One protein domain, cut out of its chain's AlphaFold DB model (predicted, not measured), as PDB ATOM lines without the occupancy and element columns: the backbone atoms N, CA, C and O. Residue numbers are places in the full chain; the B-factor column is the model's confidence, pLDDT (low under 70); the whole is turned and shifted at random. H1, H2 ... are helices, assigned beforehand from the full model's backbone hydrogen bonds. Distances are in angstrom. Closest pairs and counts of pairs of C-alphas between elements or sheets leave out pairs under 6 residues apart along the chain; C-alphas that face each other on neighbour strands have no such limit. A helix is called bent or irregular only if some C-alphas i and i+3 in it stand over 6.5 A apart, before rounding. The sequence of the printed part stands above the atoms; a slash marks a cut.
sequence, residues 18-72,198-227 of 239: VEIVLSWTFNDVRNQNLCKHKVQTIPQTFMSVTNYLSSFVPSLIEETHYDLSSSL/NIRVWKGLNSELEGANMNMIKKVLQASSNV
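Overview. This is residues 18 to 72 and 198 to 227 of the 239 residues of an uncharacterized protein of Trifolium subterraneum (UniProt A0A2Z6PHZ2). One long helix, H3, makes the long axis, with H5 set across its first end like the bar of a T and H4 side by side with part of it. Small H2 packs on H3 near its other end, H1 is near H3, and the long link of residues 31 to 48 runs back along the length to the start of H3. The printed part has 85 residues, with five named helices in the order H1 H2 H3 H4 H5 and no named strand: all helix. It is loose, with a radius of gyration of the C-alphas of 15.3 A, and elongated, spanning 46 by 25 by 17 A.

Arrangement. Begin with H3, residues 49 to 72, the hub, which touches three helices. Its residues 53 to 64 alone touch H4, residues 198 to 205, at a shallow tilt of 10 degrees, opposite ways; the closest C-alphas, Leu 53 and Leu 205, are 5.1 A apart. At Val 49 alone H3 touches H5, residues 212 to 226, about perpendicular at 74 degrees, with C-alphas 49 and 218 closest at 6.5 A. Its residues 65 to 69 alone touch H2, residues 26 to 30, where the closest C-alphas, Val 29 and Ser 69, are 5.4 A apart. H1, residues 18 to 23, is close to H3 but not clearly touching: the closest C-alphas, Val 21 and His 65, are 7.6 A apart. Every O i to N i+4 pair is within hydrogen-bond range in H1, H2, H4 and H5; in H3, 16 of 20 are.

Along the chain. Find C-alpha 49 at (-54.211, 42.708, 31.663); from there H3 runs 35.7 A to C-alpha 72 at (-19.429, 49.232, 26.746). H3 is irregular, but only just: C-alphas 55 and 58 are 6.9 A apart. H5 runs 21.7 A to C-alpha 226 at (-62.161, 48.420, 44.405).

Size, cuts and confidence. The C-alphas farthest apart, of Phe 26 and Asn 226, are 47.2 A apart. Residues 73 to 197 are not printed, and C-alphas 72 and 198 are 17.9 A apart across the cut. The link from H2 to H3 is long. Model confidence is under 70 at residues 207 to 213 and 222 to 227.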
ATOM      1  N   VAL A  18     -34.066  40.207  21.832       92.00
ATOM      2  CA  VAL A  18     -32.747  39.973  21.221       92.00
ATOM      3  C   VAL A  18     -32.644  40.695  19.879       92.00
ATOM      4  O   VAL A  18     -31.631  41.328  19.608       92.00
ATOM      5  N   GLU A  19     -33.698  40.686  19.062       90.25
ATOM      6  CA  GLU A  19     -33.700  41.408  17.786       90.25
ATOM      7  C   GLU A  19     -33.607  42.926  17.951       90.25
ATOM      8  O   GLU A  19     -32.865  43.577  17.215       90.25
ATOM      9  N   ILE A  20     -34.336  43.498  18.917       91.62
ATOM     10  CA  ILE A  20     -34.252  44.923  19.254       91.62
ATOM     11  C   ILE A  20     -32.815  45.254  19.653       91.62
ATOM     12  O   ILE A  20     -32.236  46.188  19.098       91.62
ATOM     13  N   VAL A  21     -32.224  44.455  20.542       94.12
ATOM     14  CA  VAL A  21     -30.851  44.653  21.011       94.12
ATOM     15  C   VAL A  21     -29.859  44.550  19.852       94.12
ATOM     16  O   VAL A  21     -29.071  45.470  19.653       94.12
ATOM     17  N   LEU A  22     -29.932  43.492  19.035       92.88
ATOM     18  CA  LEU A  22     -29.055  43.277  17.878       92.88
ATOM     19  C   LEU A  22     -29.237  44.325  16.769       92.88
ATOM     20  O   LEU A  22     -28.353  44.478  15.929       92.88
ATOM     21  N   SER A  23     -30.363  45.046  16.751       91.25
ATOM     22  CA  SER A  23     -30.611  46.128  15.794       91.25
ATOM     23  C   SER A  23     -29.933  47.450  16.160       91.25
ATOM     24  O   SER A  23     -29.809  48.321  15.296       91.25
ATOM     25  N   TRP A  24     -29.488  47.618  17.410       92.44
ATOM     26  CA  TRP A  24     -28.841  48.850  17.850       92.44
ATOM     27  C   TRP A  24     -27.445  49.001  17.253       92.44
ATOM     28  O   TRP A  24     -26.591  48.118  17.332       92.44
ATOM     29  N   THR A  25     -27.186  50.175  16.685       90.81
ATOM     30  CA  THR A  25     -25.839  50.583  16.293       90.81
ATOM     31  C   THR A  25     -25.030  51.020  17.514       90.81
ATOM     32  O   THR A  25     -25.582  51.335  18.566       90.81
ATOM     33  N   PHE A  26     -23.706  51.139  17.370       89.50
ATOM     34  CA  PHE A  26     -22.854  51.716  18.419       89.50
ATOM     35  C   PHE A  26     -23.358  53.080  18.918       89.50
ATOM     36  O   PHE A  26     -23.355  53.356  20.116       89.50
ATOM     37  N   ASN A  27     -23.817  53.929  17.993       91.06
ATOM     38  CA  ASN A  27     -24.344  55.248  18.326       91.06
ATOM     39  C   ASN A  27     -25.679  55.151  19.068       91.06
ATOM     40  O   ASN A  27     -25.905  55.935  19.986       91.06
ATOM     41  N   ASP A  28     -26.529  54.181  18.721       93.25
ATOM     42  CA  ASP A  28     -27.771  53.934  19.455       93.25
ATOM     43  C   ASP A  28     -27.472  53.505  20.891       93.25
ATOM     44  O   ASP A  28     -28.031  54.074  21.824       93.25
ATOM     45  N   VAL A  29     -26.533  52.574  21.097       93.06
ATOM     46  CA  VAL A  29     -26.143  52.113  22.441       93.06
ATOM     47  C   VAL A  29     -25.548  53.248  23.287       93.06
ATOM     48  O   VAL A  29     -25.814  53.345  24.486       93.06
ATOM     49  N   ARG A  30     -24.777  54.162  22.685       91.00
ATOM     50  CA  ARG A  30     -24.228  55.338  23.390       91.00
ATOM     51  C   ARG A  30     -25.248  56.444  23.642       91.00
ATOM     52  O   ARG A  30     -25.008  57.315  24.479       91.00
ATOM     53  N   ASN A  31     -26.362  56.449  22.919       92.75
ATOM     54  CA  ASN A  31     -27.379  57.475  23.053       92.75
ATOM     55  C   ASN A  31     -28.228  57.236  24.308       92.75
ATOM     56  O   ASN A  31     -29.231  56.532  24.265       92.75
ATOM     57  N   GLN A  32     -27.887  57.909  25.408       88.50
ATOM     58  CA  GLN A  32     -28.647  57.860  26.669       88.50
ATOM     59  C   GLN A  32     -30.121  58.287  26.533       88.50
ATOM     60  O   GLN A  32     -30.929  58.017  27.413       88.50
ATOM     61  N   ASN A  33     -30.497  58.961  25.441       88.25
ATOM     62  CA  ASN A  33     -31.874  59.382  25.191       88.25
ATOM     63  C   ASN A  33     -32.628  58.448  24.231       88.25
ATOM     64  O   ASN A  33     -33.760  58.770  23.867       88.25
ATOM     65  N   LEU A  34     -32.052  57.307  23.823       88.38
ATOM     66  CA  LEU A  34     -32.651  56.401  22.832       88.38
ATOM     67  C   LEU A  34     -34.082  55.979  23.209       88.38
ATOM     68  O   LEU A  34     -34.976  55.939  22.358       88.38
ATOM     69  N   CYS A  35     -34.304  55.708  24.496       85.81
ATOM     70  CA  CYS A  35     -35.578  55.225  25.029       85.81
ATOM     71  C   CYS A  35     -36.401  56.311  25.747       85.81
ATOM     72  O   CYS A  35     -37.562  56.078  26.079       85.81
ATOM     73  N   LYS A  36     -35.859  57.524  25.925       82.06
ATOM     74  CA  LYS A  36     -36.428  58.571  26.797       82.06
ATOM     75  C   LYS A  36     -37.865  58.967  26.458       82.06
ATOM     76  O   LYS A  36     -38.651  59.257  27.349       82.06
ATOM     77  N   HIS A  37     -38.217  58.986  25.176       80.88
ATOM     78  CA  HIS A  37     -39.568  59.344  24.725       80.88
ATOM     79  C   HIS A  37     -40.524  58.148  24.638       80.88
ATOM     80  O   HIS A  37     -41.713  58.327  24.384       80.88
ATOM     81  N   LYS A  38     -40.007  56.929  24.818       79.81
ATOM     82  CA  LYS A  38     -40.778  55.683  24.765       79.81
ATOM     83  C   LYS A  38     -41.220  55.230  26.154       79.81
ATOM     84  O   LYS A  38     -42.277  54.619  26.272       79.81
ATOM     85  N   VAL A  39     -40.441  55.546  27.190       84.19
ATOM     86  CA  VAL A  39     -40.793  55.263  28.584       84.19
ATOM     87  C   VAL A  39     -41.801  56.302  29.070       84.19
ATOM     88  O   VAL A  39     -41.498  57.488  29.181       84.19
ATOM     89  N   GLN A  40     -43.023  55.851  29.338       82.88
ATOM     90  CA  GLN A  40     -44.088  56.672  29.910       82.88
ATOM     91  C   GLN A  40     -44.268  56.335  31.388       82.88
ATOM     92  O   GLN A  40     -43.929  55.241  31.838       82.88
ATOM     93  N   THR A  41     -44.833  57.268  32.153       86.56
ATOM     94  CA  THR A  41     -45.228  56.987  33.535       86.56
ATOM     95  C   THR A  41     -46.225  55.834  33.554       86.56
ATOM     96  O   THR A  41     -47.270  55.906  32.907       86.56
ATOM     97  N   ILE A  42     -45.908  54.790  34.319       85.12
ATOM     98  CA  ILE A  42     -46.782  53.630  34.480       85.12
ATOM     99  C   ILE A  42     -48.112  54.099  35.100       85.12
ATOM    100  O   ILE A  42     -48.101  54.699  36.185       85.12
ATOM    101  N   PRO A  43     -49.259  53.866  34.432       84.81
ATOM    102  CA  PRO A  43     -50.563  54.246  34.956       84.81
ATOM    103  C   PRO A  43     -50.858  53.597  36.311       84.81
ATOM    104  O   PRO A  43     -50.435  52.482  36.594       84.81
ATOM    105  N   GLN A  44     -51.654  54.272  37.141       83.75
ATOM    106  CA  GLN A  44     -52.129  53.693  38.408       83.75
ATOM    107  C   GLN A  44     -53.255  52.666  38.203       83.75
ATOM    108  O   GLN A  44     -53.547  51.874  39.093       83.75
ATOM    109  N   THR A  45     -53.907  52.691  37.040       82.75
ATOM    110  CA  THR A  45     -55.055  51.844  36.705       82.75
ATOM    111  C   THR A  45     -54.963  51.384  35.260       82.75
ATOM    112  O   THR A  45     -54.530  52.149  34.399       82.75
ATOM    113  N   PHE A  46     -55.446  50.175  34.978       84.31
ATOM    114  CA  PHE A  46     -55.353  49.562  33.655       84.31
ATOM    115  C   PHE A  46     -56.708  49.045  33.193       84.31
ATOM    116  O   PHE A  46     -57.452  48.450  33.967       84.31
ATOM    117  N   MET A  47     -57.006  49.243  31.908       83.19
ATOM    118  CA  MET A  47     -58.263  48.789  31.299       83.19
ATOM    119  C   MET A  47     -58.275  47.281  31.014       83.19
ATOM    120  O   MET A  47     -59.337  46.684  30.874       83.19
ATOM    121  N   SER A  48     -57.099  46.654  30.926       83.00
ATOM    122  CA  SER A  48     -56.953  45.219  30.694       83.00
ATOM    123  C   SER A  48     -55.606  44.703  31.203       83.00
ATOM    124  O   SER A  48     -54.665  45.477  31.395       83.00
ATOM    125  N   VAL A  49     -55.492  43.379  31.369       83.00
ATOM    126  CA  VAL A  49     -54.211  42.708  31.663       83.00
ATOM    127  C   VAL A  49     -53.186  42.988  30.567       83.00
ATOM    128  O   VAL A  49     -52.028  43.250  30.864       83.00
ATOM    129  N   THR A  50     -53.613  42.992  29.306       82.81
ATOM    130  CA  THR A  50     -52.734  43.292  28.174       82.81
ATOM    131  C   THR A  50     -52.178  44.711  28.262       82.81
ATOM    132  O   THR A  50     -50.983  44.886  28.068       82.81
ATOM    133  N   ASN A  51     -52.996  45.710  28.622       83.38
ATOM    134  CA  ASN A  51     -52.510  47.082  28.830       83.38
ATOM    135  C   ASN A  51     -51.563  47.194  30.029       83.38
ATOM    136  O   ASN A  51     -50.639  47.998  29.996       83.38
ATOM    137  N   TYR A  52     -51.804  46.412  31.083       86.62
ATOM    138  CA  TYR A  52     -50.893  46.326  32.219       86.62
ATOM    139  C   TYR A  52     -49.531  45.789  31.781       86.62
ATOM    140  O   TYR A  52     -48.533  46.489  31.922       86.62
ATOM    141  N   LEU A  53     -49.486  44.598  31.180       86.25
ATOM    142  CA  LEU A  53     -48.235  43.958  30.771       86.25
ATOM    143  C   LEU A  53     -47.481  44.784  29.720       86.25
ATOM    144  O   LEU A  53     -46.282  45.012  29.859       86.25
ATOM    145  N   SER A  54     -48.181  45.320  28.715       84.31
ATOM    146  CA  SER A  54     -47.540  46.122  27.671       84.31
ATOM    147  C   SER A  54     -46.963  47.445  28.183       84.31
ATOM    148  O   SER A  54     -46.052  47.983  27.556       84.31
ATOM    149  N   SER A  55     -47.429  47.956  29.330       87.06
ATOM    150  CA  SER A  55     -46.893  49.191  29.922       87.06
ATOM    151  C   SER A  55     -45.463  49.056  30.455       87.06
ATOM    152  O   SER A  55     -44.760  50.059  30.540       87.06
ATOM    153  N   PHE A  56     -45.005  47.834  30.753       89.12
ATOM    154  CA  PHE A  56     -43.647  47.569  31.246       89.12
ATOM    155  C   PHE A  56     -42.632  47.324  30.125       89.12
ATOM    156  O   PHE A  56     -41.428  47.405  30.360       89.12
ATOM    157  N   VAL A  57     -43.096  47.045  28.902       89.56
ATOM    158  CA  VAL A  57     -42.224  46.733  27.759       89.56
ATOM    159  C   VAL A  57     -41.222  47.863  27.464       89.56
ATOM    160  O   VAL A  57     -40.037  47.561  27.322       89.56
ATOM    161  N   PRO A  58     -41.616  49.154  27.417       89.94
ATOM    162  CA  PRO A  58     -40.653  50.235  27.210       89.94
ATOM    163  C   PRO A  58     -39.597  50.333  28.314       89.94
ATOM    164  O   PRO A  58     -38.442  50.611  28.000       89.94
ATOM    165  N   SER A  59     -39.974  50.082  29.572       91.44
ATOM    166  CA  SER A  59     -39.050  50.114  30.712       91.44
ATOM    167  C   SER A  59     -38.017  48.995  30.628       91.44
ATOM    168  O   SER A  59     -36.836  49.256  30.792       91.44
ATOM    169  N   LEU A  60     -38.430  47.773  30.273       93.19
ATOM    170  CA  LEU A  60     -37.506  46.649  30.082       93.19
ATOM    171  C   LEU A  60     -36.492  46.910  28.954       93.19
ATOM    172  O   LEU A  60     -35.320  46.550  29.063       93.19
ATOM    173  N   ILE A  61     -36.936  47.539  27.860       93.62
ATOM    174  CA  ILE A  61     -36.050  47.924  26.751       93.62
ATOM    175  C   ILE A  61     -35.057  49.002  27.204       93.62
ATOM    176  O   ILE A  61     -33.891  48.948  26.819       93.62
ATOM    177  N   GLU A  62     -35.507  49.982  27.988       94.69
ATOM    178  CA  GLU A  62     -34.661  51.058  28.512       94.69
ATOM    179  C   GLU A  62     -33.628  50.552  29.522       94.69
ATOM    180  O   GLU A  62     -32.455  50.882  29.385       94.69
ATOM    181  N   GLU A  63     -34.025  49.667  30.434       95.56
ATOM    182  CA  GLU A  63     -33.128  48.964  31.357       95.56
ATOM    183  C   GLU A  63     -32.071  48.153  30.594       95.56
ATOM    184  O   GLU A  63     -30.871  48.348  30.784       95.56
ATOM    185  N   THR A  64     -32.501  47.328  29.630       96.06
ATOM    186  CA  THR A  64     -31.582  46.527  28.802       96.06
ATOM    187  C   THR A  64     -30.607  47.411  28.016       96.06
ATOM    188  O   THR A  64     -29.431  47.074  27.858       96.06
ATOM    189  N   HIS A  65     -31.085  48.546  27.498       96.25
ATOM    190  CA  HIS A  65     -30.253  49.520  26.796       96.25
ATOM    191  C   HIS A  65     -29.222  50.159  27.729       96.25
ATOM    192  O   HIS A  65     -28.048  50.250  27.362       96.25
ATOM    193  N   TYR A  66     -29.640  50.557  28.932       95.62
ATOM    194  CA  TYR A  66     -28.772  51.148  29.942       95.62
ATOM    195  C   TYR A  66     -27.659  50.184  30.368       95.62
ATOM    196  O   TYR A  66     -26.486  50.566  30.365       95.62
ATOM    197  N   ASP A  67     -27.999  48.923  30.640       96.38
ATOM    198  CA  ASP A  67     -27.034  47.887  31.019       96.38
ATOM    199  C   ASP A  67     -26.014  47.625  29.911       96.38
ATOM    200  O   ASP A  67     -24.803  47.592  30.154       96.38
ATOM    201  N   LEU A  68     -26.482  47.518  28.664       96.12
ATOM    202  CA  LEU A  68     -25.602  47.391  27.508       96.12
ATOM    203  C   LEU A  68     -24.688  48.612  27.362       96.12
ATOM    204  O   LEU A  68     -23.480  48.449  27.181       96.12
ATOM    205  N   SER A  69     -25.220  49.826  27.489       95.12
ATOM    206  CA  SER A  69     -24.424  51.057  27.440       95.12
ATOM    207  C   SER A  69     -23.338  51.064  28.518       95.12
ATOM    208  O   SER A  69     -22.168  51.305  28.219       95.12
ATOM    209  N   SER A  70     -23.703  50.713  29.754       95.00
ATOM    210  CA  SER A  70     -22.789  50.593  30.891       95.00
ATOM    211  C   SER A  70     -21.674  49.576  30.621       95.00
ATOM    212  O   SER A  70     -20.493  49.874  30.825       95.00
ATOM    213  N   SER A  71     -22.019  48.410  30.058       94.81
ATOM    214  CA  SER A  71     -21.044  47.368  29.713       94.81
ATOM    215  C   SER A  71     -19.990  47.843  28.704       94.81
ATOM    216  O   SER A  71     -18.809  47.522  28.853       94.81
ATOM    217  N   LEU A  72     -20.369  48.685  27.730       92.81
ATOM    218  CA  LEU A  72     -19.429  49.232  26.746       92.81
ATOM    219  C   LEU A  72     -18.387  50.153  27.386       92.81
ATOM    220  O   LEU A  72     -17.223  50.128  26.989       92.81
ATOM    221  N   ASN A 198     -33.653  39.281  31.301       94.62
ATOM    222  CA  ASN A 198     -34.443  40.211  30.493       94.62
ATOM    223  C   ASN A 198     -35.354  39.463  29.508       94.62
ATOM    224  O   ASN A 198     -36.515  39.825  29.335       94.62
ATOM    225  N   ILE A 199     -34.869  38.363  28.928       91.44
ATOM    226  CA  ILE A 199     -35.652  37.470  28.068       91.44
ATOM    227  C   ILE A 199     -36.772  36.795  28.866       91.44
ATOM    228  O   ILE A 199     -37.907  36.768  28.403       91.44
ATOM    229  N   ARG A 200     -36.510  36.290  30.079       90.50
ATOM    230  CA  ARG A 200     -37.565  35.703  30.931       90.50
ATOM    231  C   ARG A 200     -38.661  36.717  31.261       90.50
ATOM    232  O   ARG A 200     -39.840  36.379  31.171       90.50
ATOM    233  N   VAL A 201     -38.289  37.956  31.593       91.56
ATOM    234  CA  VAL A 201     -39.255  39.039  31.838       91.56
ATOM    235  C   VAL A 201     -40.037  39.349  30.562       91.56
ATOM    236  O   VAL A 201     -41.264  39.388  30.598       91.56
ATOM    237  N   TRP A 202     -39.355  39.488  29.422       91.00
ATOM    238  CA  TRP A 202     -39.976  39.743  28.123       91.00
ATOM    239  C   TRP A 202     -41.056  38.711  27.770       91.00
ATOM    240  O   TRP A 202     -42.180  39.079  27.423       91.00
ATOM    241  N   LYS A 203     -40.744  37.420  27.931       86.50
ATOM    242  CA  LYS A 203     -41.682  36.303  27.722       86.50
ATOM    243  C   LYS A 203     -42.899  36.398  28.647       86.50
ATOM    244  O   LYS A 203     -44.038  36.212  28.217       86.50
ATOM    245  N   GLY A 204     -42.667  36.769  29.909       84.56
ATOM    246  CA  GLY A 204     -43.727  37.038  30.878       84.56
ATOM    247  C   GLY A 204     -44.655  38.184  30.457       84.56
ATOM    248  O   GLY A 204     -45.874  38.072  30.593       84.56
ATOM    249  N   LEU A 205     -44.104  39.267  29.901       85.38
ATOM    250  CA  LEU A 205     -44.881  40.420  29.432       85.38
ATOM    251  C   LEU A 205     -45.682  40.115  28.155       85.38
ATOM    252  O   LEU A 205     -46.825  40.556  28.029       85.38
ATOM    253  N   ASN A 206     -45.131  39.321  27.235       76.69
ATOM    254  CA  ASN A 206     -45.763  39.011  25.946       76.69
ATOM    255  C   ASN A 206     -46.709  37.799  25.963       76.69
ATOM    256  O   ASN A 206     -47.180  37.367  24.915       76.69
ATOM    257  N   SER A 207     -47.114  37.349  27.153       64.81
ATOM    258  CA  SER A 207     -48.187  36.364  27.347       64.81
ATOM    259  C   SER A 207     -47.873  34.936  26.867       64.81
ATOM    260  O   SER A 207     -48.797  34.200  26.528       64.81
ATOM    261  N   GLU A 208     -46.619  34.481  26.988       56.38
ATOM    262  CA  GLU A 208     -46.329  33.032  27.103       56.38
ATOM    263  C   GLU A 208     -46.940  32.419  28.391       56.38
ATOM    264  O   GLU A 208     -46.911  31.211  28.614       56.38
ATOM    265  N   LEU A 209     -47.508  33.245  29.277       53.91
ATOM    266  CA  LEU A 209     -48.131  32.826  30.530       53.91
ATOM    267  C   LEU A 209     -49.543  32.252  30.296       53.91
ATOM    268  O   LEU A 209     -50.540  32.976  30.327       53.91
ATOM    269  N   GLU A 210     -49.653  30.936  30.118       53.44
ATOM    270  CA  GLU A 210     -50.945  30.238  30.062       53.44
ATOM    271  C   GLU A 210     -51.563  30.004  31.467       53.44
ATOM    272  O   GLU A 210     -50.877  29.800  32.471       53.44
ATOM    273  N   GLY A 211     -52.901  30.012  31.559       60.44
ATOM    274  CA  GLY A 211     -53.643  29.477  32.711       60.44
ATOM    275  C   GLY A 211     -53.667  30.332  33.993       60.44
ATOM    276  O   GLY A 211     -54.173  31.457  34.011       60.44
ATOM    277  N   ALA A 212     -53.218  29.749  35.113       55.53
ATOM    278  CA  ALA A 212     -53.411  30.263  36.478       55.53
ATOM    279  C   ALA A 212     -52.783  31.650  36.729       55.53
ATOM    280  O   ALA A 212     -53.349  32.454  37.476       55.53
ATOM    281  N   ASN A 213     -51.681  31.968  36.042       66.25
ATOM    282  CA  ASN A 213     -50.958  33.236  36.180       66.25
ATOM    283  C   ASN A 213     -51.807  34.432  35.718       66.25
ATOM    284  O   ASN A 213     -51.874  35.459  36.396       66.25
ATOM    285  N   MET A 214     -52.568  34.270  34.632       72.06
ATOM    286  CA  MET A 214     -53.473  35.311  34.135       72.06
ATOM    287  C   MET A 214     -54.639  35.571  35.093       72.06
ATOM    288  O   MET A 214     -55.096  36.707  35.223       72.06
ATOM    289  N   ASN A 215     -55.109  34.544  35.806       74.69
ATOM    290  CA  ASN A 215     -56.168  34.702  36.805       74.69
ATOM    291  C   ASN A 215     -55.678  35.466  38.043       74.69
ATOM    292  O   ASN A 215     -56.438  36.254  38.606       74.69
ATOM    293  N   MET A 216     -54.419  35.283  38.448       76.62
ATOM    294  CA  MET A 216     -53.819  36.057  39.539       76.62
ATOM    295  C   MET A 216     -53.653  37.531  39.161       76.62
ATOM    296  O   MET A 216     -54.080  38.395  39.924       76.62
ATOM    297  N   ILE A 217     -53.137  37.831  37.962       80.75
ATOM    298  CA  ILE A 217     -52.982  39.221  37.499       80.75
ATOM    299  C   ILE A 217     -54.346  39.918  37.414       80.75
ATOM    300  O   ILE A 217     -54.500  41.034  37.906       80.75
ATOM    301  N   LYS A 218     -55.376  39.240  36.885       79.38
ATOM    302  CA  LYS A 218     -56.752  39.770  36.875       79.38
ATOM    303  C   LYS A 218     -57.249  40.119  38.276       79.38
ATOM    304  O   LYS A 218     -57.832  41.184  38.451       79.38
ATOM    305  N   LYS A 219     -56.996  39.266  39.275       80.31
ATOM    306  CA  LYS A 219     -57.380  39.536  40.670       80.31
ATOM    307  C   LYS A 219     -56.651  40.751  41.247       80.31
ATOM    308  O   LYS A 219     -57.292  41.564  41.901       80.31
ATOM    309  N   VAL A 220     -55.352  40.913  40.980       77.75
ATOM    310  CA  VAL A 220     -54.573  42.087  41.425       77.75
ATOM    311  C   VAL A 220     -55.105  43.381  40.789       77.75
ATOM    312  O   VAL A 220     -55.285  44.389  41.478       77.75
ATOM    313  N   LEU A 221     -55.440  43.344  39.498       78.56
ATOM    314  CA  LEU A 221     -56.021  44.489  38.788       78.56
ATOM    315  C   LEU A 221     -57.454  44.819  39.249       78.56
ATOM    316  O   LEU A 221     -57.825  45.983  39.322       78.56
ATOM    317  N   GLN A 222     -58.260  43.816  39.610       69.44
ATOM    318  CA  GLN A 222     -59.617  44.024  40.141       69.44
ATOM    319  C   GLN A 222     -59.626  44.477  41.608       69.44
ATOM    320  O   GLN A 222     -60.490  45.249  42.025       69.44
ATOM    321  N   ALA A 223     -58.668  44.021  42.415       61.41
ATOM    322  CA  ALA A 223     -58.527  44.475  43.795       61.41
ATOM    323  C   ALA A 223     -58.171  45.970  43.851       61.41
ATOM    324  O   ALA A 223     -58.689  46.692  44.698       61.41
ATOM    325  N   SER A 224     -57.359  46.457  42.909       55.91
ATOM    326  CA  SER A 224     -56.972  47.871  42.822       55.91
ATOM    327  C   SER A 224     -58.095  48.793  42.328       55.91
ATOM    328  O   SER A 224     -58.160  49.936  42.773       55.91
ATOM    329  N   SER A 225     -59.046  48.314  41.512       55.09
ATOM    330  CA  SER A 225     -60.233  49.107  41.136       55.09
ATOM    331  C   SER A 225     -61.244  49.290  42.277       55.09
ATOM    332  O   SER A 225     -62.019  50.244  42.263       55.09
ATOM    333  N   ASN A 226     -61.229  48.398  43.272       50.50
ATOM    334  CA  ASN A 226     -62.161  48.420  44.405       50.50
ATOM    335  C   ASN A 226     -61.639  49.211  45.617       50.50
ATOM    336  O   ASN A 226     -62.399  49.482  46.547       50.50
ATOM    337  N   VAL A 227     -60.367  49.621  45.613       45.69
ATOM    338  CA  VAL A 227     -59.771  50.417  46.691       45.69
ATOM    339  C   VAL A 227     -59.772  51.890  46.286       45.69
ATOM    340  O   VAL A 227     -58.835  52.407  45.679       45.69
TER     341      VAL A 227